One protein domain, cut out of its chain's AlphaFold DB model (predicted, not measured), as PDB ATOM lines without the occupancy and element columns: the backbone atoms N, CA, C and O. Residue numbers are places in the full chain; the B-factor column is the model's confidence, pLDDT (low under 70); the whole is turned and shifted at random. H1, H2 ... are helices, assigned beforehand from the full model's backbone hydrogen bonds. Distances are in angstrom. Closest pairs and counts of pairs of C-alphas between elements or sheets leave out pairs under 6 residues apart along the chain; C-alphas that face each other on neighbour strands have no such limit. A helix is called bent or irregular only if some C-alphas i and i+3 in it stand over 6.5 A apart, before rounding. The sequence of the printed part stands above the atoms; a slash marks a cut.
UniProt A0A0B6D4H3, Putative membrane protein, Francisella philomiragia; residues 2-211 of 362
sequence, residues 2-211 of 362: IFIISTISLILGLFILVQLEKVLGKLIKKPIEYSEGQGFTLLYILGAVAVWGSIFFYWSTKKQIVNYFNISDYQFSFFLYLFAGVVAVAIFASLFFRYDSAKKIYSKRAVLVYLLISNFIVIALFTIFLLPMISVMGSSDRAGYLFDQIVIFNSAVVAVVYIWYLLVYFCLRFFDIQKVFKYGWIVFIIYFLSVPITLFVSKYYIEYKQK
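Overview. This is residues 2 to 211 of the 362 residues of the protein "Putative membrane protein" of Francisella philomiragia (UniProt A0A0B6D4H3). Long H5 runs through the middle, with H1, H3 and H4 on different sides of it; H2 packs on H3, and H6 spreads away from H5. The printed part has 210 residues with six named helices, H1 to H6 in order along the chain, and no named strand; its class is all helix, and it is compact, with a radius of gyration of the C-alphas of 19.3 A and spans of 58 by 44 by 33 A. H2, H3, H5 and H6 form a bundle, helices grouped lengthwise.

Along the chain. Find C-alpha 140 at (168.289, 138.072, 165.507); H5 runs 51.7 A to residue 174. H6, residues 177 to 211, ends at (166.378, 137.598, 123.776). Look for H4 at 108 to 137, H3 at 75 to 102, irregular H2 at 41 to 69 (C-alphas 60 and 63 are 7.8 A apart) and H1 at 2 to 27.

Arrangement. Start at the hub, H5. It touches H1, closest C-alphas Ala 159 and Leu 10, 6.9 A. With residues 153 to 165 alone it touches H3, closest C-alphas Val 157 and Ala 84, 5.0 A. H4 and H5 form a hairpin, closest C-alphas Ser 135 and Ala 143, 5.5 A. Every O i to N i+4 pair is within hydrogen-bond range in H1 and H3; elsewhere H2 has 23 of 25, H4 23 of 26, H5 and H6 30 of 31 each.

Size, cuts and confidence. The printed part has no cut. The long link is residues 28 to 40; H1 has mean pLDDT 57.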
ATOM      1  N   ILE A   2     153.436 128.146 159.311       38.00
ATOM      2  CA  ILE A   2     153.885 127.344 158.147       38.00
ATOM      3  C   ILE A   2     154.670 126.093 158.569       38.00
ATOM      4  O   ILE A   2     154.400 125.015 158.051       38.00
ATOM      5  N   PHE A   3     155.564 126.216 159.561       41.62
ATOM      6  CA  PHE A   3     156.280 125.078 160.143       41.62
ATOM      7  C   PHE A   3     155.307 123.991 160.616       41.62
ATOM      8  O   PHE A   3     155.299 122.914 160.043       41.62
ATOM      9  N   ILE A   4     154.395 124.315 161.539       45.34
ATOM     10  CA  ILE A   4     153.383 123.387 162.073       45.34
ATOM     11  C   ILE A   4     152.562 122.729 160.951       45.34
ATOM     12  O   ILE A   4     152.385 121.516 160.955       45.34
ATOM     13  N   ILE A   5     152.115 123.502 159.956       46.19
ATOM     14  CA  ILE A   5     151.356 122.976 158.809       46.19
ATOM     15  C   ILE A   5     152.209 122.004 157.979       46.19
ATOM     16  O   ILE A   5     151.717 120.948 157.579       46.19
ATOM     17  N   SER A   6     153.485 122.319 157.745       43.88
ATOM     18  CA  SER A   6     154.406 121.458 156.996       43.88
ATOM     19  C   SER A   6     154.726 120.160 157.743       43.88
ATOM     20  O   SER A   6     154.681 119.091 157.138       43.88
ATOM     21  N   THR A   7     154.943 120.211 159.062       48.41
ATOM     22  CA  THR A   7     155.198 119.022 159.888       48.41
ATOM     23  C   THR A   7     153.957 118.143 159.982       48.41
ATOM     24  O   THR A   7     154.060 116.928 159.834       48.41
ATOM     25  N   ILE A   8     152.771 118.738 160.155       54.41
ATOM     26  CA  ILE A   8     151.493 118.012 160.167       54.41
ATOM     27  C   ILE A   8     151.224 117.358 158.806       54.41
ATOM     28  O   ILE A   8     150.868 116.182 158.761       54.41
ATOM     29  N   SER A   9     151.456 118.068 157.696       49.88
ATOM     30  CA  SER A   9     151.279 117.527 156.337       49.88
ATOM     31  C   SER A   9     152.225 116.358 156.054       49.88
ATOM     32  O   SER A   9     151.842 115.375 155.424       49.88
ATOM     33  N   LEU A  10     153.454 116.433 156.566       54.78
ATOM     34  CA  LEU A  10     154.468 115.390 156.450       54.78
ATOM     35  C   LEU A  10     154.091 114.159 157.289       54.78
ATOM     36  O   LEU A  10     154.131 113.041 156.781       54.78
ATOM     37  N   ILE A  11     153.629 114.350 158.530       57.12
ATOM     38  CA  ILE A  11     153.112 113.271 159.390       57.12
ATOM     39  C   ILE A  11     151.888 112.597 158.750       57.12
ATOM     40  O   ILE A  11     151.822 111.368 158.710       57.12
ATOM     41  N   LEU A  12     150.952 113.375 158.197       58.72
ATOM     42  CA  LEU A  12     149.792 112.866 157.458       58.72
ATOM     43  C   LEU A  12     150.210 112.072 156.215       58.72
ATOM     44  O   LEU A  12     149.700 110.975 156.001       58.72
ATOM     45  N   GLY A  13     151.172 112.570 155.433       57.88
ATOM     46  CA  GLY A  13     151.704 111.870 154.260       57.88
ATOM     47  C   GLY A  13     152.359 110.531 154.613       57.88
ATOM     48  O   GLY A  13     152.118 109.526 153.944       57.88
ATOM     49  N   LEU A  14     153.114 110.485 155.715       58.56
ATOM     50  CA  LEU A  14     153.684 109.245 156.249       58.56
ATOM     51  C   LEU A  14     152.599 108.273 156.720       58.56
ATOM     52  O   LEU A  14     152.697 107.072 156.462       58.56
ATOM     53  N   PHE A  15     151.548 108.776 157.369       63.72
ATOM     54  CA  PHE A  15     150.426 107.954 157.811       63.72
ATOM     55  C   PHE A  15     149.663 107.357 156.622       63.72
ATOM     56  O   PHE A  15     149.371 106.163 156.623       63.72
ATOM     57  N   ILE A  16     149.414 108.151 155.573       65.81
ATOM     58  CA  ILE A  16     148.784 107.691 154.329       65.81
ATOM     59  C   ILE A  16     149.629 106.594 153.678       65.81
ATOM     60  O   ILE A  16     149.086 105.542 153.353       65.81
ATOM     61  N   LEU A  17     150.949 106.776 153.553       60.19
ATOM     62  CA  LEU A  17     151.838 105.763 152.968       60.19
ATOM     63  C   LEU A  17     151.829 104.445 153.754       60.19
ATOM     64  O   LEU A  17     151.772 103.370 153.159       60.19
ATOM     65  N   VAL A  18     151.833 104.518 155.089       64.69
ATOM     66  CA  VAL A  18     151.749 103.335 155.961       64.69
ATOM     67  C   VAL A  18     150.410 102.610 155.793       64.69
ATOM     68  O   VAL A  18     150.370 101.379 155.810       64.69
ATOM     69  N   GLN A  19     149.304 103.341 155.625       66.31
ATOM     70  CA  GLN A  19     147.996 102.726 155.391       66.31
ATOM     71  C   GLN A  19     147.884 102.132 153.986       66.31
ATOM     72  O   GLN A  19     147.355 101.034 153.832       66.31
ATOM     73  N   LEU A  20     148.450 102.796 152.979       62.09
ATOM     74  CA  LEU A  20     148.500 102.306 151.604       62.09
ATOM     75  C   LEU A  20     149.310 101.000 151.518       62.09
ATOM     76  O   LEU A  20     148.861 100.038 150.898       62.09
ATOM     77  N   GLU A  21     150.430 100.908 152.246       60.75
ATOM     78  CA  GLU A  21     151.213  99.673 152.402       60.75
ATOM     79  C   GLU A  21     150.391  98.551 153.062       60.75
ATOM     80  O   GLU A  21     150.425  97.407 152.606       60.75
ATOM     81  N   LYS A  22     149.620  98.857 154.116       65.62
ATOM     82  CA  LYS A  22     148.764  97.868 154.798       65.62
ATOM     83  C   LYS A  22     147.625  97.370 153.910       65.62
ATOM     84  O   LYS A  22     147.303  96.185 153.957       65.62
ATOM     85  N   VAL A  23     147.012  98.249 153.119       67.19
ATOM     86  CA  VAL A  23     145.918  97.893 152.203       67.19
ATOM     87  C   VAL A  23     146.445  97.055 151.038       67.19
ATOM     88  O   VAL A  23     145.912  95.979 150.777       67.19
ATOM     89  N   LEU A  24     147.540  97.477 150.400       59.00
ATOM     90  CA  LEU A  24     148.183  96.708 149.328       59.00
ATOM     91  C   LEU A  24     148.737  95.370 149.833       59.00
ATOM     92  O   LEU A  24     148.621  94.358 149.147       59.00
ATOM     93  N   GLY A  25     149.266  95.335 151.058       56.81
ATOM     94  CA  GLY A  25     149.721  94.106 151.709       56.81
ATOM     95  C   GLY A  25     148.595  93.105 151.986       56.81
ATOM     96  O   GLY A  25     148.837  91.906 151.938       56.81
ATOM     97  N   LYS A  26     147.358  93.569 152.217       63.72
ATOM     98  CA  LYS A  26     146.177  92.695 152.346       63.72
ATOM     99  C   LYS A  26     145.690  92.139 151.007       63.72
ATOM    100  O   LYS A  26     145.065  91.084 150.986       63.72
ATOM    101  N   LEU A  27     145.960  92.833 149.901       60.81
ATOM    102  CA  LEU A  27     145.522  92.426 148.563       60.81
ATOM    103  C   LEU A  27     146.418  91.346 147.933       60.81
ATOM    104  O   LEU A  27     146.031  90.749 146.930       60.81
ATOM    105  N   ILE A  28     147.597  91.058 148.502       58.50
ATOM    106  CA  ILE A  28     148.609  90.206 147.863       58.50
ATOM    107  C   ILE A  28     148.926  88.987 148.736       58.50
ATOM    108  O   ILE A  28     149.363  89.099 149.875       58.50
ATOM    109  N   LYS A  29     148.705  87.790 148.176       52.22
ATOM    110  CA  LYS A  29     148.627  86.518 148.918       52.22
ATOM    111  C   LYS A  29     149.965  85.937 149.418       52.22
ATOM    112  O   LYS A  29     149.910  85.011 150.221       52.22
ATOM    113  N   LYS A  30     151.138  86.409 148.962       60.34
ATOM    114  CA  LYS A  30     152.468  85.882 149.370       60.34
ATOM    115  C   LYS A  30     153.584  86.948 149.296       60.34
ATOM    116  O   LYS A  30     154.264  87.024 148.275       60.34
ATOM    117  N   PRO A  31     153.766  87.795 150.323       66.00
ATOM    118  CA  PRO A  31     154.896  88.724 150.382       66.00
ATOM    119  C   PRO A  31     156.226  87.976 150.577       66.00
ATOM    120  O   PRO A  31     156.283  86.999 151.322       66.00
ATOM    121  N   ILE A  32     157.298  88.446 149.933       71.44
ATOM    122  CA  ILE A  32     158.657  87.950 150.190       71.44
ATOM    123  C   ILE A  32     159.136  88.551 151.515       71.44
ATOM    124  O   ILE A  32     159.249  89.774 151.649       71.44
ATOM    125  N   GLU A  33     159.412  87.698 152.500       69.19
ATOM    126  CA  GLU A  33     159.987  88.109 153.780       69.19
ATOM    127  C   GLU A  33     161.513  88.023 153.726       69.19
ATOM    128  O   GLU A  33     162.087  86.977 153.426       69.19
ATOM    129  N   TYR A  34     162.181  89.136 154.025       70.38
ATOM    130  CA  TYR A  34     163.635  89.181 154.158       70.38
ATOM    131  C   TYR A  34     164.012  89.304 155.624       70.38
ATOM    132  O   TYR A  34     163.368  90.031 156.383       70.38
ATOM    133  N   SER A  35     165.100  88.641 156.013       76.31
ATOM    134  CA  SER A  35     165.624  88.777 157.368       76.31
ATOM    135  C   SER A  35     166.130  90.206 157.616       76.31
ATOM    136  O   SER A  35     166.995  90.728 156.904       76.31
ATOM    137  N   GLU A  36     165.567  90.860 158.632       76.75
ATOM    138  CA  GLU A  36     166.023  92.172 159.089       76.75
ATOM    139  C   GLU A  36     167.237  91.994 160.018       76.75
ATOM    140  O   GLU A  36     167.280  91.089 160.854       76.75
ATOM    141  N   GLY A  37     168.273  92.823 159.853       59.56
ATOM    142  CA  GLY A  37     169.553  92.647 160.551       59.56
ATOM    143  C   GLY A  37     170.042  93.858 161.332       59.56
ATOM    144  O   GLY A  37     169.910  94.989 160.876       59.56
ATOM    145  N   GLN A  38     170.717  93.607 162.460       56.16
ATOM    146  CA  GLN A  38     171.548  94.604 163.149       56.16
ATOM    147  C   GLN A  38     172.825  94.879 162.344       56.16
ATOM    148  O   GLN A  38     173.359  93.962 161.724       56.16
ATOM    149  N   GLY A  39     173.300  96.126 162.321       59.34
ATOM    150  CA  GLY A  39     174.482  96.530 161.543       59.34
ATOM    151  C   GLY A  39     174.351  97.936 160.971       59.34
ATOM    152  O   GLY A  39     174.491  98.134 159.771       59.34
ATOM    153  N   PHE A  40     174.025  98.903 161.827       69.19
ATOM    154  CA  PHE A  40     173.695 100.267 161.409       69.19
ATOM    155  C   PHE A  40     174.915 101.084 160.974       69.19
ATOM    156  O   PHE A  40     174.761 102.112 160.328       69.19
ATOM    157  N   THR A  41     176.126 100.641 161.314       76.69
ATOM    158  CA  THR A  41     177.368 101.397 161.112       76.69
ATOM    159  C   THR A  41     177.554 101.831 159.659       76.69
ATOM    160  O   THR A  41     177.887 102.980 159.401       76.69
ATOM    161  N   LEU A  42     177.256 100.950 158.700       79.50
ATOM    162  CA  LEU A  42     177.420 101.240 157.272       79.50
ATOM    163  C   LEU A  42     176.355 102.223 156.750       79.50
ATOM    164  O   LEU A  42     176.637 103.033 155.869       79.50
ATOM    165  N   LEU A  43     175.146 102.199 157.325       82.31
ATOM    166  CA  LEU A  43     174.099 103.200 157.084       82.31
ATOM    167  C   LEU A  43     174.513 104.571 157.638       82.31
ATOM    168  O   LEU A  43     174.417 105.566 156.922       82.31
ATOM    169  N   TYR A  44     175.035 104.608 158.869       78.88
ATOM    170  CA  TYR A  44     175.517 105.838 159.497       78.88
ATOM    171  C   TYR A  44     176.690 106.452 158.732       78.88
ATOM    172  O   TYR A  44     176.662 107.650 158.477       78.88
ATOM    173  N   ILE A  45     177.684 105.656 158.322       82.69
ATOM    174  CA  ILE A  45     178.870 106.159 157.611       82.69
ATOM    175  C   ILE A  45     178.488 106.721 156.238       82.69
ATOM    176  O   ILE A  45     178.741 107.894 155.974       82.69
ATOM    177  N   LEU A  46     177.855 105.922 155.370       84.00
ATOM    178  CA  LEU A  46     177.542 106.364 154.004       84.00
ATOM    179  C   LEU A  46     176.547 107.523 153.993       84.00
ATOM    180  O   LEU A  46     176.703 108.473 153.228       84.00
ATOM    181  N   GLY A  47     175.541 107.463 154.862       79.62
ATOM    182  CA  GLY A  47     174.563 108.526 154.963       79.62
ATOM    183  C   GLY A  47     175.153 109.813 155.558       79.62
ATOM    184  O   GLY A  47     174.878 110.892 155.041       79.62
ATOM    185  N   ALA A  48     176.025 109.732 156.572       78.56
ATOM    186  CA  ALA A  48     176.722 110.912 157.091       78.56
ATOM    187  C   ALA A  48     177.619 111.545 156.021       78.56
ATOM    188  O   ALA A  48     177.559 112.756 155.829       78.56
ATOM    189  N   VAL A  49     178.393 110.747 155.278       84.75
ATOM    190  CA  VAL A  49     179.217 111.247 154.163       84.75
ATOM    191  C   VAL A  49     178.352 111.947 153.112       84.75
ATOM    192  O   VAL A  49     178.715 113.024 152.647       84.75
ATOM    193  N   ALA A  50     177.182 111.396 152.779       86.56
ATOM    194  CA  ALA A  50     176.250 112.007 151.834       86.56
ATOM    195  C   ALA A  50     175.672 113.340 152.338       86.56
ATOM    196  O   ALA A  50     175.614 114.313 151.582       86.56
ATOM    197  N   VAL A  51     175.278 113.411 153.612       79.81
ATOM    198  CA  VAL A  51     174.752 114.635 154.239       79.81
ATOM    199  C   VAL A  51     175.837 115.708 154.322       79.81
ATOM    200  O   VAL A  51     175.634 116.825 153.848       79.81
ATOM    201  N   TRP A  52     177.016 115.374 154.850       79.44
ATOM    202  CA  TRP A  52     178.136 116.309 154.971       79.44
ATOM    203  C   TRP A  52     178.673 116.756 153.615       79.44
ATOM    204  O   TRP A  52     178.919 117.946 153.423       79.44
ATOM    205  N   GLY A  53     178.786 115.838 152.654       83.19
ATOM    206  CA  GLY A  53     179.156 116.156 151.278       83.19
ATOM    207  C   GLY A  53     178.159 117.113 150.624       83.19
ATOM    208  O   GLY A  53     178.572 118.076 149.982       83.19
ATOM    209  N   SER A  54     176.858 116.918 150.855       86.38
ATOM    210  CA  SER A  54     175.805 117.816 150.360       86.38
ATOM    211  C   SER A  54     175.889 119.209 150.990       86.38
ATOM    212  O   SER A  54     175.818 120.212 150.281       86.38
ATOM    213  N   ILE A  55     176.104 119.292 152.309       79.50
ATOM    214  CA  ILE A  55     176.300 120.567 153.018       79.50
ATOM    215  C   ILE A  55     177.544 121.283 152.479       79.50
ATOM    216  O   ILE A  55     177.473 122.458 152.118       79.50
ATOM    217  N   PHE A  56     178.675 120.586 152.375       82.06
ATOM    218  CA  PHE A  56     179.916 121.161 151.859       82.06
ATOM    219  C   PHE A  56     179.758 121.658 150.416       82.06
ATOM    220  O   PHE A  56     180.172 122.775 150.087       82.06
ATOM    221  N   PHE A  57     179.098 120.867 149.567       84.25
ATOM    222  CA  PHE A  57     178.789 121.243 148.194       84.25
ATOM    223  C   PHE A  57     177.897 122.487 148.130       84.25
ATOM    224  O   PHE A  57     178.211 123.407 147.372       84.25
ATOM    225  N   TYR A  58     176.838 122.558 148.948       83.62
ATOM    226  CA  TYR A  58     175.964 123.732 149.046       83.62
ATOM    227  C   TYR A  58     176.774 124.999 149.313       83.62
ATOM    228  O   TYR A  58     176.700 125.964 148.555       83.62
ATOM    229  N   TRP A  59     177.582 124.994 150.372       78.25
ATOM    230  CA  TRP A  59     178.333 126.175 150.788       78.25
ATOM    231  C   TRP A  59     179.405 126.580 149.775       78.25
ATOM    232  O   TRP A  59     179.580 127.772 149.520       78.25
ATOM    233  N   SER A  60     180.060 125.604 149.146       80.75
ATOM    234  CA  SER A  60     181.158 125.857 148.208       80.75
ATOM    235  C   SER A  60     180.677 126.330 146.835       80.75
ATOM    236  O   SER A  60     181.304 127.185 146.214       80.75
ATOM    237  N   THR A  61     179.553 125.797 146.343       78.81
ATOM    238  CA  THR A  61     179.161 125.954 144.929       78.81
ATOM    239  C   THR A  61     177.885 126.765 144.718       78.81
ATOM    240  O   THR A  61     177.646 127.220 143.596       78.81
ATOM    241  N   LYS A  62     177.090 127.034 145.770       82.12
ATOM    242  CA  LYS A  62     175.786 127.713 145.647       82.12
ATOM    243  C   LYS A  62     175.858 128.987 144.819       82.12
ATOM    244  O   LYS A  62     175.084 129.138 143.882       82.12
ATOM    245  N   LYS A  63     176.771 129.910 145.141       79.44
ATOM    246  CA  LYS A  63     176.851 131.203 144.437       79.44
ATOM    247  C   LYS A  63     177.145 131.020 142.946       79.44
ATOM    248  O   LYS A  63     176.543 131.698 142.122       79.44
ATOM    249  N   GLN A  64     178.043 130.099 142.603       81.31
ATOM    250  CA  GLN A  64     178.435 129.848 141.217       81.31
ATOM    251  C   GLN A  64     177.294 129.199 140.426       81.31
ATOM    252  O   GLN A  64     176.936 129.701 139.364       81.31
ATOM    253  N   ILE A  65     176.669 128.149 140.970       82.50
ATOM    254  CA  ILE A  65     175.558 127.433 140.319       82.50
ATOM    255  C   ILE A  65     174.342 128.348 140.162       82.50
ATOM    256  O   ILE A  65     173.789 128.453 139.066       82.50
ATOM    257  N   VAL A  66     173.957 129.057 141.229       80.06
ATOM    258  CA  VAL A  66     172.788 129.947 141.215       80.06
ATOM    259  C   VAL A  66     172.947 131.053 140.178       80.06
ATOM    260  O   VAL A  66     172.017 131.301 139.411       80.06
ATOM    261  N   ASN A  67     174.130 131.666 140.097       76.81
ATOM    262  CA  ASN A  67     174.384 132.754 139.157       76.81
ATOM    263  C   ASN A  67     174.555 132.269 137.713       76.81
ATOM    264  O   ASN A  67     174.134 132.960 136.788       76.81
ATOM    265  N   TYR A  68     175.185 131.111 137.501       80.19
ATOM    266  CA  TYR A  68     175.455 130.599 136.157       80.19
ATOM    267  C   TYR A  68     174.197 130.065 135.464       80.19
ATOM    268  O   TYR A  68     174.009 130.303 134.269       80.19
ATOM    269  N   PHE A  69     173.345 129.348 136.203       78.81
ATOM    270  CA  PHE A  69     172.102 128.772 135.683       78.81
ATOM    271  C   PHE A  69     170.875 129.660 135.909       78.81
ATOM    272  O   PHE A  69     169.793 129.335 135.433       78.81
ATOM    273  N   ASN A  70     171.047 130.791 136.599       72.88
ATOM    274  CA  ASN A  70     169.998 131.771 136.866       72.88
ATOM    275  C   ASN A  70     168.784 131.177 137.614       72.88
ATOM    276  O   ASN A  70     167.623 131.384 137.260       72.88
ATOM    277  N   ILE A  71     169.065 130.395 138.662       75.69
ATOM    278  CA  ILE A  71     168.066 129.580 139.376       75.69
ATOM    279  C   ILE A  71     167.623 130.164 140.721       75.69
ATOM    280  O   ILE A  71     167.117 129.430 141.562       75.69
ATOM    281  N   SER A  72     167.830 131.457 140.982       73.38
ATOM    282  CA  SER A  72     167.546 132.086 142.291       73.38
ATOM    283  C   SER A  72     166.166 131.768 142.860       73.38
ATOM    284  O   SER A  72     166.043 131.517 144.058       73.38
ATOM    285  N   ASP A  73     165.151 131.767 141.998       67.12
ATOM    286  CA  ASP A  73     163.742 131.717 142.391       67.12
ATOM    287  C   ASP A  73     163.318 130.291 142.759       67.12
ATOM    288  O   ASP A  73     162.394 130.086 143.538       67.12
ATOM    289  N   TYR A  74     164.038 129.294 142.240       76.12
ATOM    290  CA  TYR A  74     163.816 127.871 142.499       76.12
ATOM    291  C   TYR A  74     165.036 127.193 143.131       76.12
ATOM    292  O   TYR A  74     165.083 125.965 143.216       76.12
ATOM    293  N   GLN A  75     165.999 127.971 143.645       80.00
ATOM    294  CA  GLN A  75     167.227 127.454 144.260       80.00
ATOM    295  C   GLN A  75     166.903 126.491 145.405       80.00
ATOM    296  O   GLN A  75     167.529 125.444 145.527       80.00
ATOM    297  N   PHE A  76     165.884 126.816 146.207       79.38
ATOM    298  CA  PHE A  76     165.449 125.990 147.328       79.38
ATOM    299  C   PHE A  76     165.024 124.599 146.848       79.38
ATOM    300  O   PHE A  76     165.548 123.593 147.317       79.38
ATOM    301  N   SER A  77     164.131 124.553 145.859       80.38
ATOM    302  CA  SER A  77     163.599 123.318 145.283       80.38
ATOM    303  C   SER A  77     164.680 122.512 144.567       80.38
ATOM    304  O   SER A  77     164.717 121.292 144.695       80.38
ATOM    305  N   PHE A  78     165.595 123.184 143.864       85.69
ATOM    306  CA  PHE A  78     166.731 122.548 143.203       85.69
ATOM    307  C   PHE A  78     167.653 121.838 144.205       85.69
ATOM    308  O   PHE A  78     167.929 120.648 144.049       85.69
ATOM    309  N   PHE A  79     168.100 122.539 145.253       86.19
ATOM    310  CA  PHE A  79     168.973 121.943 146.269       86.19
ATOM    311  C   PHE A  79     168.250 120.874 147.091       86.19
ATOM    312  O   PHE A  79     168.860 119.863 147.428       86.19
ATOM    313  N   LEU A  80     166.955 121.061 147.368       85.75
ATOM    314  CA  LEU A  80     166.132 120.065 148.053       85.75
ATOM    315  C   LEU A  80     166.086 118.771 147.246       85.75
ATOM    316  O   LEU A  80     166.330 117.697 147.793       85.75
ATOM    317  N   TYR A  81     165.809 118.889 145.945       86.56
ATOM    318  CA  TYR A  81     165.777 117.754 145.038       86.56
ATOM    319  C   TYR A  81     167.139 117.063 145.030       86.56
ATOM    320  O   TYR A  81     167.205 115.906 145.433       86.56
ATOM    321  N   LEU A  82     168.217 117.784 144.691       89.75
ATOM    322  CA  LEU A  82     169.578 117.246 144.606       89.75
ATOM    323  C   LEU A  82     170.009 116.517 145.891       89.75
ATOM    324  O   LEU A  82     170.511 115.396 145.815       89.75
ATOM    325  N   PHE A  83     169.811 117.121 147.067       90.06
ATOM    326  CA  PHE A  83     170.271 116.531 148.331       90.06
ATOM    327  C   PHE A  83     169.418 115.342 148.750       90.06
ATOM    328  O   PHE A  83     169.969 114.338 149.198       90.06
ATOM    329  N   ALA A  84     168.100 115.394 148.535       89.06
ATOM    330  CA  ALA A  84     167.254 114.226 148.742       89.06
ATOM    331  C   ALA A  84     167.685 113.057 147.839       89.06
ATOM    332  O   ALA A  84     167.762 111.926 148.311       89.06
ATOM    333  N   GLY A  85     168.046 113.329 146.581       90.12
ATOM    334  CA  GLY A  85     168.591 112.329 145.664       90.12
ATOM    335  C   GLY A  85     169.889 111.703 146.170       90.12
ATOM    336  O   GLY A  85     169.967 110.486 146.304       90.12
ATOM    337  N   VAL A  86     170.888 112.521 146.514       92.19
ATOM    338  CA  VAL A  86     172.195 112.049 147.016       92.19
ATOM    339  C   VAL A  86     172.044 111.196 148.280       92.19
ATOM    340  O   VAL A  86     172.623 110.111 148.367       92.19
ATOM    341  N   VAL A  87     171.228 111.636 149.240       90.25
ATOM    342  CA  VAL A  87     170.993 110.884 150.482       90.25
ATOM    343  C   VAL A  87     170.219 109.589 150.206       90.25
ATOM    344  O   VAL A  87     170.567 108.540 150.751       90.25
ATOM    345  N   ALA A  88     169.217 109.614 149.320       90.88
ATOM    346  CA  ALA A  88     168.474 108.417 148.923       90.88
ATOM    347  C   ALA A  88     169.376 107.366 148.255       90.88
ATOM    348  O   ALA A  88     169.263 106.177 148.561       90.88
ATOM    349  N   VAL A  89     170.307 107.796 147.397       92.38
ATOM    350  CA  VAL A  89     171.293 106.919 146.743       92.38
ATOM    351  C   VAL A  89     172.225 106.302 147.771       92.38
ATOM    352  O   VAL A  89     172.484 105.106 147.713       92.38
ATOM    353  N   ALA A  90     172.702 107.088 148.737       91.25
ATOM    354  CA  ALA A  90     173.592 106.591 149.781       91.25
ATOM    355  C   ALA A  90     172.918 105.520 150.653       91.25
ATOM    356  O   ALA A  90     173.525 104.486 150.944       91.25
ATOM    357  N   ILE A  91     171.647 105.716 151.015       88.44
ATOM    358  CA  ILE A  91     170.860 104.712 151.749       88.44
ATOM    359  C   ILE A  91     170.622 103.470 150.886       88.44
ATOM    360  O   ILE A  91     170.752 102.349 151.377       88.44
ATOM    361  N   PHE A  92     170.324 103.643 149.598       91.38
ATOM    362  CA  PHE A  92     170.129 102.529 148.674       91.38
ATOM    363  C   PHE A  92     171.412 101.715 148.449       91.38
ATOM    364  O   PHE A  92     171.381 100.487 148.491       91.38
ATOM    365  N   ALA A  93     172.553 102.385 148.290       90.25
ATOM    366  CA  ALA A  93     173.866 101.758 148.197       90.25
ATOM    367  C   ALA A  93     174.215 101.016 149.492       90.25
ATOM    368  O   ALA A  93     174.643  99.865 149.453       90.25
ATOM    369  N   SER A  94     173.961 101.634 150.649       89.56
ATOM    370  CA  SER A  94     174.127 100.986 151.953       89.56
ATOM    371  C   SER A  94     173.285  99.716 152.064       89.56
ATOM    372  O   SER A  94     173.758  98.698 152.573       89.56
ATOM    373  N   LEU A  95     172.049  99.751 151.558       88.75
ATOM    374  CA  LEU A  95     171.165  98.594 151.532       88.75
ATOM    375  C   LEU A  95     171.700  97.486 150.615       88.75
ATOM    376  O   LEU A  95     171.697  96.321 151.008       88.75
ATOM    377  N   PHE A  96     172.201  97.848 149.432       88.75
ATOM    378  CA  PHE A  96     172.844  96.919 148.504       88.75
ATOM    379  C   PHE A  96     174.052  96.225 149.143       88.75
ATOM    380  O   PHE A  96     174.089  94.997 149.198       88.75
ATOM    381  N   PHE A  97     174.988  96.987 149.717       88.00
ATOM    382  CA  PHE A  97     176.168  96.428 150.383       88.00
ATOM    383  C   PHE A  97     175.804  95.549 151.581       88.00
ATOM    384  O   PHE A  97     176.437  94.516 151.825       88.00
ATOM    385  N   ARG A  98     174.766  95.924 152.338       86.00
ATOM    386  CA  ARG A  98     174.295  95.119 153.468       86.00
ATOM    387  C   ARG A  98     173.701  93.792 153.011       86.00
ATOM    388  O   ARG A  98     173.965  92.759 153.631       86.00
ATOM    389  N   TYR A  99     172.925  93.816 151.933       85.19
ATOM    390  CA  TYR A  99     172.365  92.605 151.366       85.19
ATOM    391  C   TYR A  99     173.451  91.712 150.763       85.19
ATOM    392  O   TYR A  99     173.429  90.504 150.973       85.19
ATOM    393  N   ASP A 100     174.431  92.279 150.065       84.06
ATOM    394  CA  ASP A 100     175.490  91.482 149.453       84.06
ATOM    395  C   ASP A 100     176.345  90.757 150.505       84.06
ATOM    396  O   ASP A 100     176.523  89.542 150.425       84.06
ATOM    397  N   SER A 101     176.738  91.477 151.561       83.69
ATOM    398  CA  SER A 101     177.582  90.954 152.647       83.69
ATOM    399  C   SER A 101     176.876  90.001 153.615       83.69
ATOM    400  O   SER A 101     177.487  89.045 154.084       83.69
ATOM    401  N   ALA A 102     175.613  90.266 153.967       80.88
ATOM    402  CA  ALA A 102     174.940  89.554 155.058       80.88
ATOM    403  C   ALA A 102     173.584  88.949 154.677       80.88
ATOM    404  O   ALA A 102     172.956  88.324 155.529       80.88
ATOM    405  N   LYS A 103     173.103  89.155 153.442       85.44
ATOM    406  CA  LYS A 103     171.751  88.776 152.977       85.44
ATOM    407  C   LYS A 103     170.629  89.322 153.875       85.44
ATOM    408  O   LYS A 103     169.566  88.716 154.001       85.44
ATOM    409  N   LYS A 104     170.864  90.495 154.480       85.31
ATOM    410  CA  LYS A 104     169.925  91.205 155.365       85.31
ATOM    411  C   LYS A 104     169.545  92.569 154.805       85.31
ATOM    412  O   LYS A 104     170.330  93.198 154.101       85.31
ATOM    413  N   ILE A 105     168.357  93.033 155.176       85.31
ATOM    414  CA  ILE A 105     167.806  94.348 154.815       85.31
ATOM    415  C   ILE A 105     167.670  95.180 156.097       85.31
ATOM    416  O   ILE A 105     167.514  94.634 157.194       85.31
ATOM    417  N   TYR A 106     167.774  96.504 155.989       83.12
ATOM    418  CA  TYR A 106     167.487  97.385 157.118       83.12
ATOM    419  C   TYR A 106     165.989  97.385 157.442       83.12
ATOM    420  O   TYR A 106     165.139  97.306 156.557       83.12
ATOM    421  N   SER A 107     165.633  97.506 158.718       81.44
ATOM    422  CA  SER A 107     164.227  97.665 159.089       81.44
ATOM    423  C   SER A 107     163.739  99.083 158.780       81.44
ATOM    424  O   SER A 107     164.506 100.049 158.796       81.44
ATOM    425  N   LYS A 108     162.432  99.247 158.551       81.38
ATOM    426  CA  LYS A 108     161.821 100.577 158.349       81.38
ATOM    427  C   LYS A 108     162.094 101.524 159.519       81.38
ATOM    428  O   LYS A 108     162.425 102.691 159.322       81.38
ATOM    429  N   ARG A 109     162.021 100.993 160.744       78.31
ATOM    430  CA  ARG A 109     162.313 101.741 161.976       78.31
ATOM    431  C   ARG A 109     163.772 102.179 162.035       78.31
ATOM    432  O   ARG A 109     164.032 103.305 162.432       78.31
ATOM    433  N   ALA A 110     164.705 101.327 161.610       78.62
ATOM    434  CA  ALA A 110     166.127 101.651 161.595       78.62
ATOM    435  C   ALA A 110     166.438 102.870 160.726       78.62
ATOM    436  O   ALA A 110     167.104 103.797 161.180       78.62
ATOM    437  N   VAL A 111     165.930 102.877 159.492       82.44
ATOM    438  CA  VAL A 111     166.161 103.977 158.547       82.44
ATOM    439  C   VAL A 111     165.482 105.258 159.024       82.44
ATOM    440  O   VAL A 111     166.082 106.326 158.946       82.44
ATOM    441  N   LEU A 112     164.278 105.160 159.598       79.38
ATOM    442  CA  LEU A 112     163.595 106.313 160.186       79.38
ATOM    443  C   LEU A 112     164.385 106.912 161.359       79.38
ATOM    444  O   LEU A 112     164.608 108.118 161.390       79.38
ATOM    445  N   VAL A 113     164.835 106.080 162.304       78.12
ATOM    446  CA  VAL A 113     165.632 106.524 163.459       78.12
ATOM    447  C   VAL A 113     166.946 107.154 162.998       78.12
ATOM    448  O   VAL A 113     167.305 108.223 163.483       78.12
ATOM    449  N   TYR A 114     167.620 106.549 162.018       82.12
ATOM    450  CA  TYR A 114     168.819 107.116 161.401       82.12
ATOM    451  C   TYR A 114     168.563 108.523 160.832       82.12
ATOM    452  O   TYR A 114     169.293 109.460 161.157       82.12
ATOM    453  N   LEU A 115     167.507 108.694 160.029       79.56
ATOM    454  CA  LEU A 115     167.162 109.987 159.433       79.56
ATOM    455  C   LEU A 115     166.805 111.037 160.495       79.56
ATOM    456  O   LEU A 115     167.205 112.193 160.364       79.56
ATOM    457  N   LEU A 116     166.101 110.643 161.560       75.50
ATOM    458  CA  LEU A 116     165.766 111.530 162.677       75.50
ATOM    459  C   LEU A 116     167.011 111.977 163.450       75.50
ATOM    460  O   LEU A 116     167.159 113.169 163.711       75.50
ATOM    461  N   ILE A 117     167.920 111.051 163.771       75.94
ATOM    462  CA  ILE A 117     169.188 111.368 164.442       75.94
ATOM    463  C   ILE A 117     170.033 112.287 163.557       75.94
ATOM    464  O   ILE A 117     170.538 113.300 164.033       75.94
ATOM    465  N   SER A 118     170.142 111.984 162.262       77.19
ATOM    466  CA  SER A 118     170.879 112.826 161.316       77.19
ATOM    467  C   SER A 118     170.291 114.238 161.240       77.19
ATOM    468  O   SER A 118     171.041 115.210 161.248       77.19
ATOM    469  N   ASN A 119     168.963 114.368 161.204       75.88
ATOM    470  CA  ASN A 119     168.292 115.666 161.204       75.88
ATOM    471  C   ASN A 119     168.549 116.433 162.510       75.88
ATOM    472  O   ASN A 119     168.912 117.605 162.481       75.88
ATOM    473  N   PHE A 120     168.438 115.752 163.654       73.69
ATOM    474  CA  PHE A 120     168.705 116.350 164.958       73.69
ATOM    475  C   PHE A 120     170.144 116.864 165.067       73.69
ATOM    476  O   PHE A 120     170.348 117.984 165.518       73.69
ATOM    477  N   ILE A 121     171.128 116.093 164.594       76.62
ATOM    478  CA  ILE A 121     172.538 116.507 164.580       76.62
ATOM    479  C   ILE A 121     172.732 117.750 163.704       76.62
ATOM    480  O   ILE A 121     173.364 118.706 164.145       76.62
ATOM    481  N   VAL A 122     172.169 117.774 162.490       74.38
ATOM    482  CA  VAL A 122     172.295 118.932 161.589       74.38
ATOM    483  C   VAL A 122     171.648 120.177 162.196       74.38
ATOM    484  O   VAL A 122     172.255 121.247 162.168       74.38
ATOM    485  N   ILE A 123     170.453 120.047 162.783       74.88
ATOM    486  CA  ILE A 123     169.770 121.153 163.465       74.88
ATOM    487  C   ILE A 123     170.592 121.617 164.669       74.88
ATOM    488  O   ILE A 123     170.847 122.809 164.791       74.88
ATOM    489  N   ALA A 124     171.058 120.703 165.524       74.12
ATOM    490  CA  ALA A 124     171.849 121.037 166.706       74.12
ATOM    491  C   ALA A 124     173.141 121.778 166.340       74.12
ATOM    492  O   ALA A 124     173.443 122.810 166.931       74.12
ATOM    493  N   LEU A 125     173.868 121.310 165.322       77.31
ATOM    494  CA  LEU A 125     175.064 121.988 164.818       77.31
ATOM    495  C   LEU A 125     174.748 123.396 164.303       77.31
ATOM    496  O   LEU A 125     175.483 124.342 164.591       77.31
ATOM    497  N   PHE A 126     173.640 123.559 163.579       72.62
ATOM    498  CA  PHE A 126     173.221 124.873 163.103       72.62
ATOM    499  C   PHE A 126     172.837 125.814 164.248       72.62
ATOM    500  O   PHE A 126     173.252 126.971 164.240       72.62
ATOM    501  N   THR A 127     172.097 125.322 165.240       71.19
ATOM    502  CA  THR A 127     171.659 126.106 166.401       71.19
ATOM    503  C   THR A 127     172.826 126.505 167.301       71.19
ATOM    504  O   THR A 127     172.847 127.627 167.793       71.19
ATOM    505  N   ILE A 128     173.796 125.611 167.514       77.62
ATOM    506  CA  ILE A 128     174.908 125.832 168.449       77.62
ATOM    507  C   ILE A 128     176.013 126.691 167.824       77.62
ATOM    508  O   ILE A 128     176.569 127.545 168.507       77.62
ATOM    509  N   PHE A 129     176.339 126.495 166.541       75.94
ATOM    510  CA  PHE A 129     177.496 127.155 165.922       75.94
ATOM    511  C   PHE A 129     177.113 128.285 164.962       75.94
ATOM    512  O   PHE A 129     177.673 129.379 165.033       75.94
ATOM    513  N   LEU A 130     176.154 128.049 164.063       70.56
ATOM    514  CA  LEU A 130     175.818 129.002 162.998       70.56
ATOM    515  C   LEU A 130     174.860 130.099 163.462       70.56
ATOM    516  O   LEU A 130     175.049 131.260 163.099       70.56
ATOM    517  N   LEU A 131     173.853 129.759 164.266       75.56
ATOM    518  CA  LEU A 131     172.857 130.720 164.736       75.56
ATOM    519  C   LEU A 131     173.474 131.867 165.551       75.56
ATOM    520  O   LEU A 131     173.173 133.022 165.242       75.56
ATOM    521  N   PRO A 132     174.371 131.600 166.524       76.38
ATOM    522  CA  PRO A 132     175.008 132.658 167.297       76.38
ATOM    523  C   PRO A 132     175.909 133.530 166.421       76.38
ATOM    524  O   PRO A 132     175.849 134.751 166.518       76.38
ATOM    525  N   MET A 133     176.671 132.936 165.494       74.12
ATOM    526  CA  MET A 133     177.498 133.693 164.545       74.12
ATOM    527  C   MET A 133     176.665 134.645 163.677       74.12
ATOM    528  O   MET A 133     177.015 135.813 163.521       74.12
ATOM    529  N   ILE A 134     175.542 134.168 163.131       73.44
ATOM    530  CA  ILE A 134     174.657 134.974 162.280       73.44
ATOM    531  C   ILE A 134     173.947 136.057 163.098       73.44
ATOM    532  O   ILE A 134     173.793 137.183 162.619       73.44
ATOM    533  N   SER A 135     173.544 135.737 164.328       69.31
ATOM    534  CA  SER A 135     172.918 136.698 165.236       69.31
ATOM    535  C   SER A 135     173.876 137.826 165.624       69.31
ATOM    536  O   SER A 135     173.429 138.959 165.764       69.31
ATOM    537  N   VAL A 136     175.174 137.537 165.772       73.44
ATOM    538  CA  VAL A 136     176.208 138.536 166.098       73.44
ATOM    539  C   VAL A 136     176.612 139.369 164.874       73.44
ATOM    540  O   VAL A 136     176.821 140.570 165.000       73.44
ATOM    541  N   MET A 137     176.711 138.768 163.681       72.19
ATOM    542  CA  MET A 137     177.144 139.465 162.455       72.19
ATOM    543  C   MET A 137     176.032 140.227 161.717       72.19
ATOM    544  O   MET A 137     176.320 141.027 160.828       72.19
ATOM    545  N   GLY A 138     174.768 139.934 162.013       70.94
ATOM    546  CA  GLY A 138     173.617 140.499 161.314       70.94
ATOM    547  C   GLY A 138     172.552 140.991 162.282       70.94
ATOM    548  O   GLY A 138     172.661 142.081 162.832       70.94
ATOM    549  N   SER A 139     171.490 140.202 162.440       76.69
ATOM    550  CA  SER A 139     170.388 140.477 163.364       76.69
ATOM    551  C   SER A 139     169.711 139.177 163.801       76.69
ATOM    552  O   SER A 139     169.739 138.176 163.075       76.69
ATOM    553  N   SER A 140     169.066 139.198 164.970       72.88
ATOM    554  CA  SER A 140     168.289 138.072 165.507       72.88
ATOM    555  C   SER A 140     167.168 137.632 164.562       72.88
ATOM    556  O   SER A 140     166.969 136.436 164.358       72.88
ATOM    557  N   ASP A 141     166.493 138.579 163.908       72.88
ATOM    558  CA  ASP A 141     165.394 138.288 162.977       72.88
ATOM    559  C   ASP A 141     165.885 137.539 161.734       72.88
ATOM    560  O   ASP A 141     165.250 136.600 161.249       72.88
ATOM    561  N   ARG A 142     167.071 137.908 161.238       69.75
ATOM    562  CA  ARG A 142     167.704 137.234 160.102       69.75
ATOM    563  C   ARG A 142     168.178 135.830 160.476       69.75
ATOM    564  O   ARG A 142     168.097 134.925 159.645       69.75
ATOM    565  N   ALA A 143     168.645 135.646 161.711       69.19
ATOM    566  CA  ALA A 143     169.016 134.343 162.246       69.19
ATOM    567  C   ALA A 143     167.788 133.424 162.396       69.19
ATOM    568  O   ALA A 143     167.835 132.278 161.949       69.19
ATOM    569  N   GLY A 144     166.673 133.945 162.921       69.19
ATOM    570  CA  GLY A 144     165.404 133.219 163.035       69.19
ATOM    571  C   GLY A 144     164.830 132.801 161.678       69.19
ATOM    572  O   GLY A 144     164.490 131.639 161.480       69.19
ATOM    573  N   TYR A 145     164.822 133.705 160.693       74.25
ATOM    574  CA  TYR A 145     164.373 133.376 159.335       74.25
ATOM    575  C   TYR A 145     165.215 132.268 158.680       74.25
ATOM    576  O   TYR A 145     164.680 131.362 158.039       74.25
ATOM    577  N   LEU A 146     166.541 132.321 158.838       73.75
ATOM    578  CA  LEU A 146     167.432 131.287 158.309       73.75
ATOM    579  C   LEU A 146     167.219 129.946 159.016       73.75
ATOM    580  O   LEU A 146     167.198 128.916 158.342       73.75
ATOM    581  N   PHE A 147     167.017 129.959 160.335       75.62
ATOM    582  CA  PHE A 147     166.692 128.760 161.103       75.62
ATOM    583  C   PHE A 147     165.455 128.055 160.548       75.62
ATOM    584  O   PHE A 147     165.522 126.869 160.222       75.62
ATOM    585  N   ASP A 148     164.365 128.798 160.353       72.06
ATOM    586  CA  ASP A 148     163.118 128.254 159.816       72.06
ATOM    587  C   ASP A 148     163.328 127.618 158.436       72.06
ATOM    588  O   ASP A 148     162.872 126.499 158.187       72.06
ATOM    589  N   GLN A 149     164.074 128.280 157.543       75.56
ATOM    590  CA  GLN A 149     164.384 127.723 156.223       75.56
ATOM    591  C   GLN A 149     165.160 126.406 156.305       75.56
ATOM    592  O   GLN A 149     164.868 125.479 155.551       75.56
ATOM    593  N   ILE A 150     166.137 126.310 157.206       77.75
ATOM    594  CA  ILE A 150     166.979 125.118 157.369       77.75
ATOM    595  C   ILE A 150     166.175 123.963 157.956       77.75
ATOM    596  O   ILE A 150     166.283 122.830 157.484       77.75
ATOM    597  N   VAL A 151     165.343 124.240 158.957       75.19
ATOM    598  CA  VAL A 151     164.478 123.232 159.572       75.19
ATOM    599  C   VAL A 151     163.479 122.685 158.551       75.19
ATOM    600  O   VAL A 151     163.328 121.464 158.439       75.19
ATOM    601  N   ILE A 152     162.833 123.558 157.767       78.38
ATOM    602  CA  ILE A 152     161.909 123.150 156.697       78.38
ATOM    603  C   ILE A 152     162.648 122.320 155.647       78.38
ATOM    604  O   ILE A 152     162.178 121.247 155.268       78.38
ATOM    605  N   PHE A 153     163.818 122.785 155.207       80.56
ATOM    606  CA  PHE A 153     164.634 122.097 154.214       80.56
ATOM    607  C   PHE A 153     165.020 120.684 154.667       80.56
ATOM    608  O   PHE A 153     164.752 119.716 153.956       80.56
ATOM    609  N   ASN A 154     165.582 120.538 155.870       78.62
ATOM    610  CA  ASN A 154     165.995 119.233 156.388       78.62
ATOM    611  C   ASN A 154     164.807 118.291 156.598       78.62
ATOM    612  O   ASN A 154     164.888 117.108 156.268       78.62
ATOM    613  N   SER A 155     163.687 118.811 157.101       77.31
ATOM    614  CA  SER A 155     162.467 118.015 157.278       77.31
ATOM    615  C   SER A 155     161.950 117.491 155.936       77.31
ATOM    616  O   SER A 155     161.601 116.315 155.822       77.31
ATOM    617  N   ALA A 156     161.964 118.330 154.897       79.75
ATOM    618  CA  ALA A 156     161.576 117.935 153.549       79.75
ATOM    619  C   ALA A 156     162.527 116.880 152.954       79.75
ATOM    620  O   ALA A 156     162.050 115.897 152.385       79.75
ATOM    621  N   VAL A 157     163.848 117.018 153.140       83.12
ATOM    622  CA  VAL A 157     164.829 115.997 152.721       83.12
ATOM    623  C   VAL A 157     164.521 114.655 153.382       83.12
ATOM    624  O   VAL A 157     164.389 113.647 152.688       83.12
ATOM    625  N   VAL A 158     164.348 114.635 154.708       81.12
ATOM    626  CA  VAL A 158     164.033 113.411 155.465       81.12
ATOM    627  C   VAL A 158     162.768 112.744 154.936       81.12
ATOM    628  O   VAL A 158     162.760 111.531 154.727       81.12
ATOM    629  N   ALA A 159     161.714 113.519 154.681       80.00
ATOM    630  CA  ALA A 159     160.465 112.985 154.155       80.00
ATOM    631  C   ALA A 159     160.636 112.351 152.779       80.00
ATOM    632  O   ALA A 159     160.245 111.202 152.592       80.00
ATOM    633  N   VAL A 160     161.238 113.070 151.829       84.31
ATOM    634  CA  VAL A 160     161.429 112.573 150.459       84.31
ATOM    635  C   VAL A 160     162.268 111.295 150.466       84.31
ATOM    636  O   VAL A 160     161.889 110.301 149.845       84.31
ATOM    637  N   VAL A 161     163.366 111.287 151.223       86.94
ATOM    638  CA  VAL A 161     164.259 110.129 151.344       86.94
ATOM    639  C   VAL A 161     163.546 108.934 151.978       86.94
ATOM    640  O   VAL A 161     163.685 107.805 151.505       86.94
ATOM    641  N   TYR A 162     162.761 109.156 153.033       83.75
ATOM    642  CA  TYR A 162     162.045 108.073 153.698       83.75
ATOM    643  C   TYR A 162     160.895 107.524 152.845       83.75
ATOM    644  O   TYR A 162     160.713 106.311 152.785       83.75
ATOM    645  N   ILE A 163     160.161 108.381 152.126       84.19
ATOM    646  CA  ILE A 163     159.143 107.955 151.153       84.19
ATOM    647  C   ILE A 163     159.784 107.078 150.078       84.19
ATOM    648  O   ILE A 163     159.276 105.997 149.782       84.19
ATOM    649  N   TRP A 164     160.928 107.500 149.536       86.88
ATOM    650  CA  TRP A 164     161.681 106.691 148.582       86.88
ATOM    651  C   TRP A 164     162.078 105.332 149.170       86.88
ATOM    652  O   TRP A 164     161.866 104.297 148.537       86.88
ATOM    653  N   TYR A 165     162.593 105.308 150.402       87.56
ATOM    654  CA  TYR A 165     162.926 104.057 151.077       87.56
ATOM    655  C   TYR A 165     161.709 103.137 151.235       87.56
ATOM    656  O   TYR A 165     161.814 101.936 150.991       87.56
ATOM    657  N   LEU A 166     160.546 103.682 151.601       84.50
ATOM    658  CA  LEU A 166     159.306 102.912 151.700       84.50
ATOM    659  C   LEU A 166     158.883 102.331 150.347       84.50
ATOM    660  O   LEU A 166     158.460 101.178 150.308       84.50
ATOM    661  N   LEU A 167     159.046 103.073 149.248       85.19
ATOM    662  CA  LEU A 167     158.809 102.554 147.895       85.19
ATOM    663  C   LEU A 167     159.768 101.408 147.552       85.19
ATOM    664  O   LEU A 167     159.333 100.378 147.044       85.19
ATOM    665  N   VAL A 168     161.057 101.542 147.871       88.38
ATOM    666  CA  VAL A 168     162.041 100.466 147.670       88.38
ATOM    667  C   VAL A 168     161.685  99.237 148.507       88.38
ATOM    668  O   VAL A 168     161.662  98.127 147.983       88.38
ATOM    669  N   TYR A 169     161.361  99.423 149.788       84.12
ATOM    670  CA  TYR A 169     160.947  98.346 150.688       84.12
ATOM    671  C   TYR A 169     159.671  97.654 150.196       84.12
ATOM    672  O   TYR A 169     159.567  96.428 150.242       84.12
ATOM    673  N   PHE A 170     158.719  98.427 149.668       83.44
ATOM    674  CA  PHE A 170     157.533  97.901 149.008       83.44
ATOM    675  C   PHE A 170     157.925  97.040 147.801       83.44
ATOM    676  O   PHE A 170     157.553  95.876 147.757       83.44
ATOM    677  N   CYS A 171     158.749  97.545 146.878       86.00
ATOM    678  CA  CYS A 171     159.224  96.779 145.722       86.00
ATOM    679  C   CYS A 171     159.938  95.479 146.119       86.00
ATOM    680  O   CYS A 171     159.718  94.448 145.489       86.00
ATOM    681  N   LEU A 172     160.745  95.499 147.181       85.44
ATOM    682  CA  LEU A 172     161.429  94.307 147.684       85.44
ATOM    683  C   LEU A 172     160.449  93.202 148.083       85.44
ATOM    684  O   LEU A 172     160.701  92.041 147.783       85.44
ATOM    685  N   ARG A 173     159.299  93.541 148.677       79.81
ATOM    686  CA  ARG A 173     158.277  92.548 149.054       79.81
ATOM    687  C   ARG A 173     157.655  91.804 147.869       79.81
ATOM    688  O   ARG A 173     157.093  90.732 148.089       79.81
ATOM    689  N   PHE A 174     157.733  92.352 146.654       78.88
ATOM    690  CA  PHE A 174     157.076  91.789 145.463       78.88
ATOM    691  C   PHE A 174     158.041  91.292 144.393       78.88
ATOM    692  O   PHE A 174     157.671  90.436 143.592       78.88
ATOM    693  N   PHE A 175     159.259  91.822 144.355       84.44
ATOM    694  CA  PHE A 175     160.228  91.530 143.311       84.44
ATOM    695  C   PHE A 175     161.513  90.950 143.895       84.44
ATOM    696  O   PHE A 175     161.883  91.211 145.037       84.44
ATOM    697  N   ASP A 176     162.225  90.196 143.059       85.69
ATOM    698  CA  ASP A 176     163.582  89.754 143.359       85.69
ATOM    699  C   ASP A 176     164.472  90.971 143.649       85.69
ATOM    700  O   ASP A 176     164.559  91.912 142.853       85.69
ATOM    701  N   ILE A 177     165.146  90.928 144.791       85.88
ATOM    702  CA  ILE A 177     166.073  91.946 145.263       85.88
ATOM    703  C   ILE A 177     167.140  92.330 144.232       85.88
ATOM    704  O   ILE A 177     167.452  93.515 144.105       85.88
ATOM    705  N   GLN A 178     167.640  91.389 143.423       87.88
ATOM    706  CA  GLN A 178     168.590  91.711 142.353       87.88
ATOM    707  C   GLN A 178     167.956  92.606 141.282       87.88
ATOM    708  O   GLN A 178     168.583  93.552 140.797       87.88
ATOM    709  N   LYS A 179     166.686  92.353 140.938       90.06
ATOM    710  CA  LYS A 179     165.931  93.185 139.990       90.06
ATOM    711  C   LYS A 179     165.642  94.559 140.586       90.06
ATOM    712  O   LYS A 179     165.824  95.554 139.888       90.06
ATOM    713  N   VAL A 180     165.252  94.629 141.862       91.19
ATOM    714  CA  VAL A 180     165.012  95.907 142.554       91.19
ATOM    715  C   VAL A 180     166.277  96.762 142.565       91.19
ATOM    716  O   VAL A 180     166.211  97.940 142.216       91.19
ATOM    717  N   PHE A 181     167.436  96.174 142.873       92.81
ATOM    718  CA  PHE A 181     168.707  96.893 142.817       92.81
ATOM    719  C   PHE A 181     169.061  97.346 141.402       92.81
ATOM    720  O   PHE A 181     169.376  98.519 141.209       92.81
ATOM    721  N   LYS A 182     168.944  96.467 140.399       92.25
ATOM    722  CA  LYS A 182     169.225  96.808 138.997       92.25
ATOM    723  C   LYS A 182     168.387  97.996 138.513       92.25
ATOM    724  O   LYS A 182     168.940  98.959 137.990       92.25
ATOM    725  N   TYR A 183     167.067  97.946 138.693       92.31
ATOM    726  CA  TYR A 183     166.183  99.022 138.239       92.31
ATOM    727  C   TYR A 183     166.303 100.283 139.096       92.31
ATOM    728  O   TYR A 183     166.265 101.380 138.549       92.31
ATOM    729  N   GLY A 184     166.519 100.155 140.408       91.88
ATOM    730  CA  GLY A 184     166.760 101.309 141.275       91.88
ATOM    731  C   GLY A 184     168.013 102.088 140.873       91.88
ATOM    732  O   GLY A 184     167.966 103.313 140.783       91.88
ATOM    733  N   TRP A 185     169.105 101.399 140.523       92.94
ATOM    734  CA  TRP A 185     170.308 102.053 139.997       92.94
ATOM    735  C   TRP A 185     170.063 102.764 138.664       92.94
ATOM    736  O   TRP A 185     170.524 103.890 138.490       92.94
ATOM    737  N   ILE A 186     169.290 102.164 137.752       93.06
ATOM    738  CA  ILE A 186     168.894 102.820 136.494       93.06
ATOM    739  C   ILE A 186     168.098 104.101 136.779       93.06
ATOM    740  O   ILE A 186     168.389 105.141 136.190       93.06
ATOM    741  N   VAL A 187     167.139 104.058 137.713       92.44
ATOM    742  CA  VAL A 187     166.364 105.243 138.118       92.44
ATOM    743  C   VAL A 187     167.282 106.334 138.668       92.44
ATOM    744  O   VAL A 187     167.124 107.492 138.292       92.44
ATOM    745  N   PHE A 188     168.280 105.985 139.483       92.06
ATOM    746  CA  PHE A 188     169.243 106.962 139.994       92.06
ATOM    747  C   PHE A 188     170.143 107.560 138.911       92.06
ATOM    748  O   PHE A 188     170.407 108.760 138.945       92.06
ATOM    749  N   ILE A 189     170.580 106.767 137.930       91.56
ATOM    750  CA  ILE A 189     171.349 107.276 136.785       91.56
ATOM    751  C   ILE A 189     170.508 108.290 136.001       91.56
ATOM    752  O   ILE A 189     170.963 109.404 135.753       91.56
ATOM    753  N   ILE A 190     169.262 107.941 135.663       92.88
ATOM    754  CA  ILE A 190     168.341 108.840 134.951       92.88
ATOM    755  C   ILE A 190     168.093 110.109 135.770       92.88
ATOM    756  O   ILE A 190     168.153 111.217 135.238       92.88
ATOM    757  N   TYR A 191     167.865 109.956 137.072       91.12
ATOM    758  CA  TYR A 191     167.676 111.058 138.004       91.12
ATOM    759  C   TYR A 191     168.874 112.020 137.980       91.12
ATOM    760  O   TYR A 191     168.694 113.209 137.717       91.12
ATOM    761  N   PHE A 192     170.106 111.533 138.151       89.31
ATOM    762  CA  PHE A 192     171.290 112.398 138.168       89.31
ATOM    763  C   PHE A 192     171.644 112.987 136.809       89.31
ATOM    764  O   PHE A 192     172.256 114.048 136.775       89.31
ATOM    765  N   LEU A 193     171.247 112.352 135.705       90.56
ATOM    766  CA  LEU A 193     171.329 112.955 134.375       90.56
ATOM    767  C   LEU A 193     170.266 114.044 134.182       90.56
ATOM    768  O   LEU A 193     170.543 115.074 133.572       90.56
ATOM    769  N   SER A 194     169.066 113.876 134.743       87.31
ATOM    770  CA  SER A 194     167.995 114.873 134.628       87.31
ATOM    771  C   SER A 194     168.283 116.169 135.393       87.31
ATOM    772  O   SER A 194     167.858 117.241 134.963       87.31
ATOM    773  N   VAL A 195     169.043 116.116 136.491       86.12
ATOM    774  CA  VAL A 195     169.394 117.301 137.292       86.12
ATOM    775  C   VAL A 195     170.186 118.350 136.484       86.12
ATOM    776  O   VAL A 195     169.737 119.493 136.404       86.12
ATOM    777  N   PRO A 196     171.324 118.037 135.836       82.62
ATOM    778  CA  PRO A 196     172.019 119.002 134.992       82.62
ATOM    779  C   PRO A 196     171.199 119.363 133.749       82.62
ATOM    780  O   PRO A 196     171.190 120.528 133.359       82.62
ATOM    781  N   ILE A 197     170.462 118.420 133.150       86.00
ATOM    782  CA  ILE A 197     169.617 118.708 131.978       86.00
ATOM    783  C   ILE A 197     168.566 119.770 132.316       86.00
ATOM    784  O   ILE A 197     168.419 120.737 131.574       86.00
ATOM    785  N   THR A 198     167.870 119.643 133.447       83.06
ATOM    786  CA  THR A 198     166.859 120.626 133.871       83.06
ATOM    787  C   THR A 198     167.475 122.000 134.138       83.06
ATOM    788  O   THR A 198     166.868 123.010 133.773       83.06
ATOM    789  N   LEU A 199     168.702 122.064 134.670       84.12
ATOM    790  CA  LEU A 199     169.452 123.316 134.814       84.12
ATOM    791  C   LEU A 199     169.779 123.964 133.461       84.12
ATOM    792  O   LEU A 199     169.559 125.163 133.284       84.12
ATOM    793  N   PHE A 200     170.274 123.184 132.497       83.56
ATOM    794  CA  PHE A 200     170.578 123.688 131.156       83.56
ATOM    795  C   PHE A 200     169.320 124.144 130.420       83.56
ATOM    796  O   PHE A 200     169.304 125.247 129.879       83.56
ATOM    797  N   VAL A 201     168.251 123.343 130.441       83.31
ATOM    798  CA  VAL A 201     166.966 123.696 129.822       83.31
ATOM    799  C   VAL A 201     166.429 124.994 130.415       83.31
ATOM    800  O   VAL A 201     166.056 125.894 129.666       83.31
ATOM    801  N   SER A 202     166.456 125.128 131.744       78.44
ATOM    802  CA  SER A 202     165.997 126.344 132.417       78.44
ATOM    803  C   SER A 202     166.813 127.559 131.980       78.44
ATOM    804  O   SER A 202     166.239 128.558 131.550       78.44
ATOM    805  N   LYS A 203     168.147 127.453 131.986       81.44
ATOM    806  CA  LYS A 203     169.044 128.520 131.528       81.44
ATOM    807  C   LYS A 203     168.757 128.938 130.082       81.44
ATOM    808  O   LYS A 203     168.539 130.120 129.823       81.44
ATOM    809  N   TYR A 204     168.733 127.987 129.147       82.62
ATOM    810  CA  TYR A 204     168.496 128.285 127.733       82.62
ATOM    811  C   TYR A 204     167.106 128.869 127.493       82.62
ATOM    812  O   TYR A 204     166.960 129.779 126.679       82.62
ATOM    813  N   TYR A 205     166.096 128.402 128.227       81.12
ATOM    814  CA  TYR A 205     164.752 128.960 128.164       81.12
ATOM    815  C   TYR A 205     164.713 130.416 128.644       81.12
ATOM    816  O   TYR A 205     164.110 131.267 127.989       81.12
ATOM    817  N   ILE A 206     165.393 130.730 129.750       76.00
ATOM    818  CA  ILE A 206     165.483 132.097 130.271       76.00
ATOM    819  C   ILE A 206     166.208 133.007 129.275       76.00
ATOM    820  O   ILE A 206     165.695 134.074 128.942       76.00
ATOM    821  N   GLU A 207     167.356 132.579 128.746       75.38
ATOM    822  CA  GLU A 207     168.101 133.338 127.735       75.38
ATOM    823  C   GLU A 207     167.278 133.546 126.457       75.38
ATOM    824  O   GLU A 207     167.274 134.639 125.889       75.38
ATOM    825  N   TYR A 208     166.548 132.521 126.008       79.81
ATOM    826  CA  TYR A 208     165.639 132.615 124.869       79.81
ATOM    827  C   TYR A 208     164.527 133.636 125.123       79.81
ATOM    828  O   TYR A 208     164.272 134.501 124.280       79.81
ATOM    829  N   LYS A 209     163.889 133.579 126.298       76.06
ATOM    830  CA  LYS A 209     162.824 134.510 126.678       76.06
ATOM    831  C   LYS A 209     163.355 135.939 126.746       76.06
ATOM    832  O   LYS A 209     162.746 136.828 126.161       76.06
ATOM    833  N   GLN A 210     164.507 136.161 127.376       70.44
ATOM    834  CA  GLN A 210     165.141 137.481 127.439       70.44
ATOM    835  C   GLN A 210     165.476 138.012 126.041       70.44
ATOM    836  O   GLN A 210     165.158 139.154 125.731       70.44
ATOM    837  N   LYS A 211     166.036 137.185 125.149       67.00
ATOM    838  CA  LYS A 211     166.378 137.598 123.776       67.00
ATOM    839  C   LYS A 211     165.159 137.980 122.929       67.00
ATOM    840  O   LYS A 211     165.253 138.897 122.112       67.00
TER     841      LYS A 211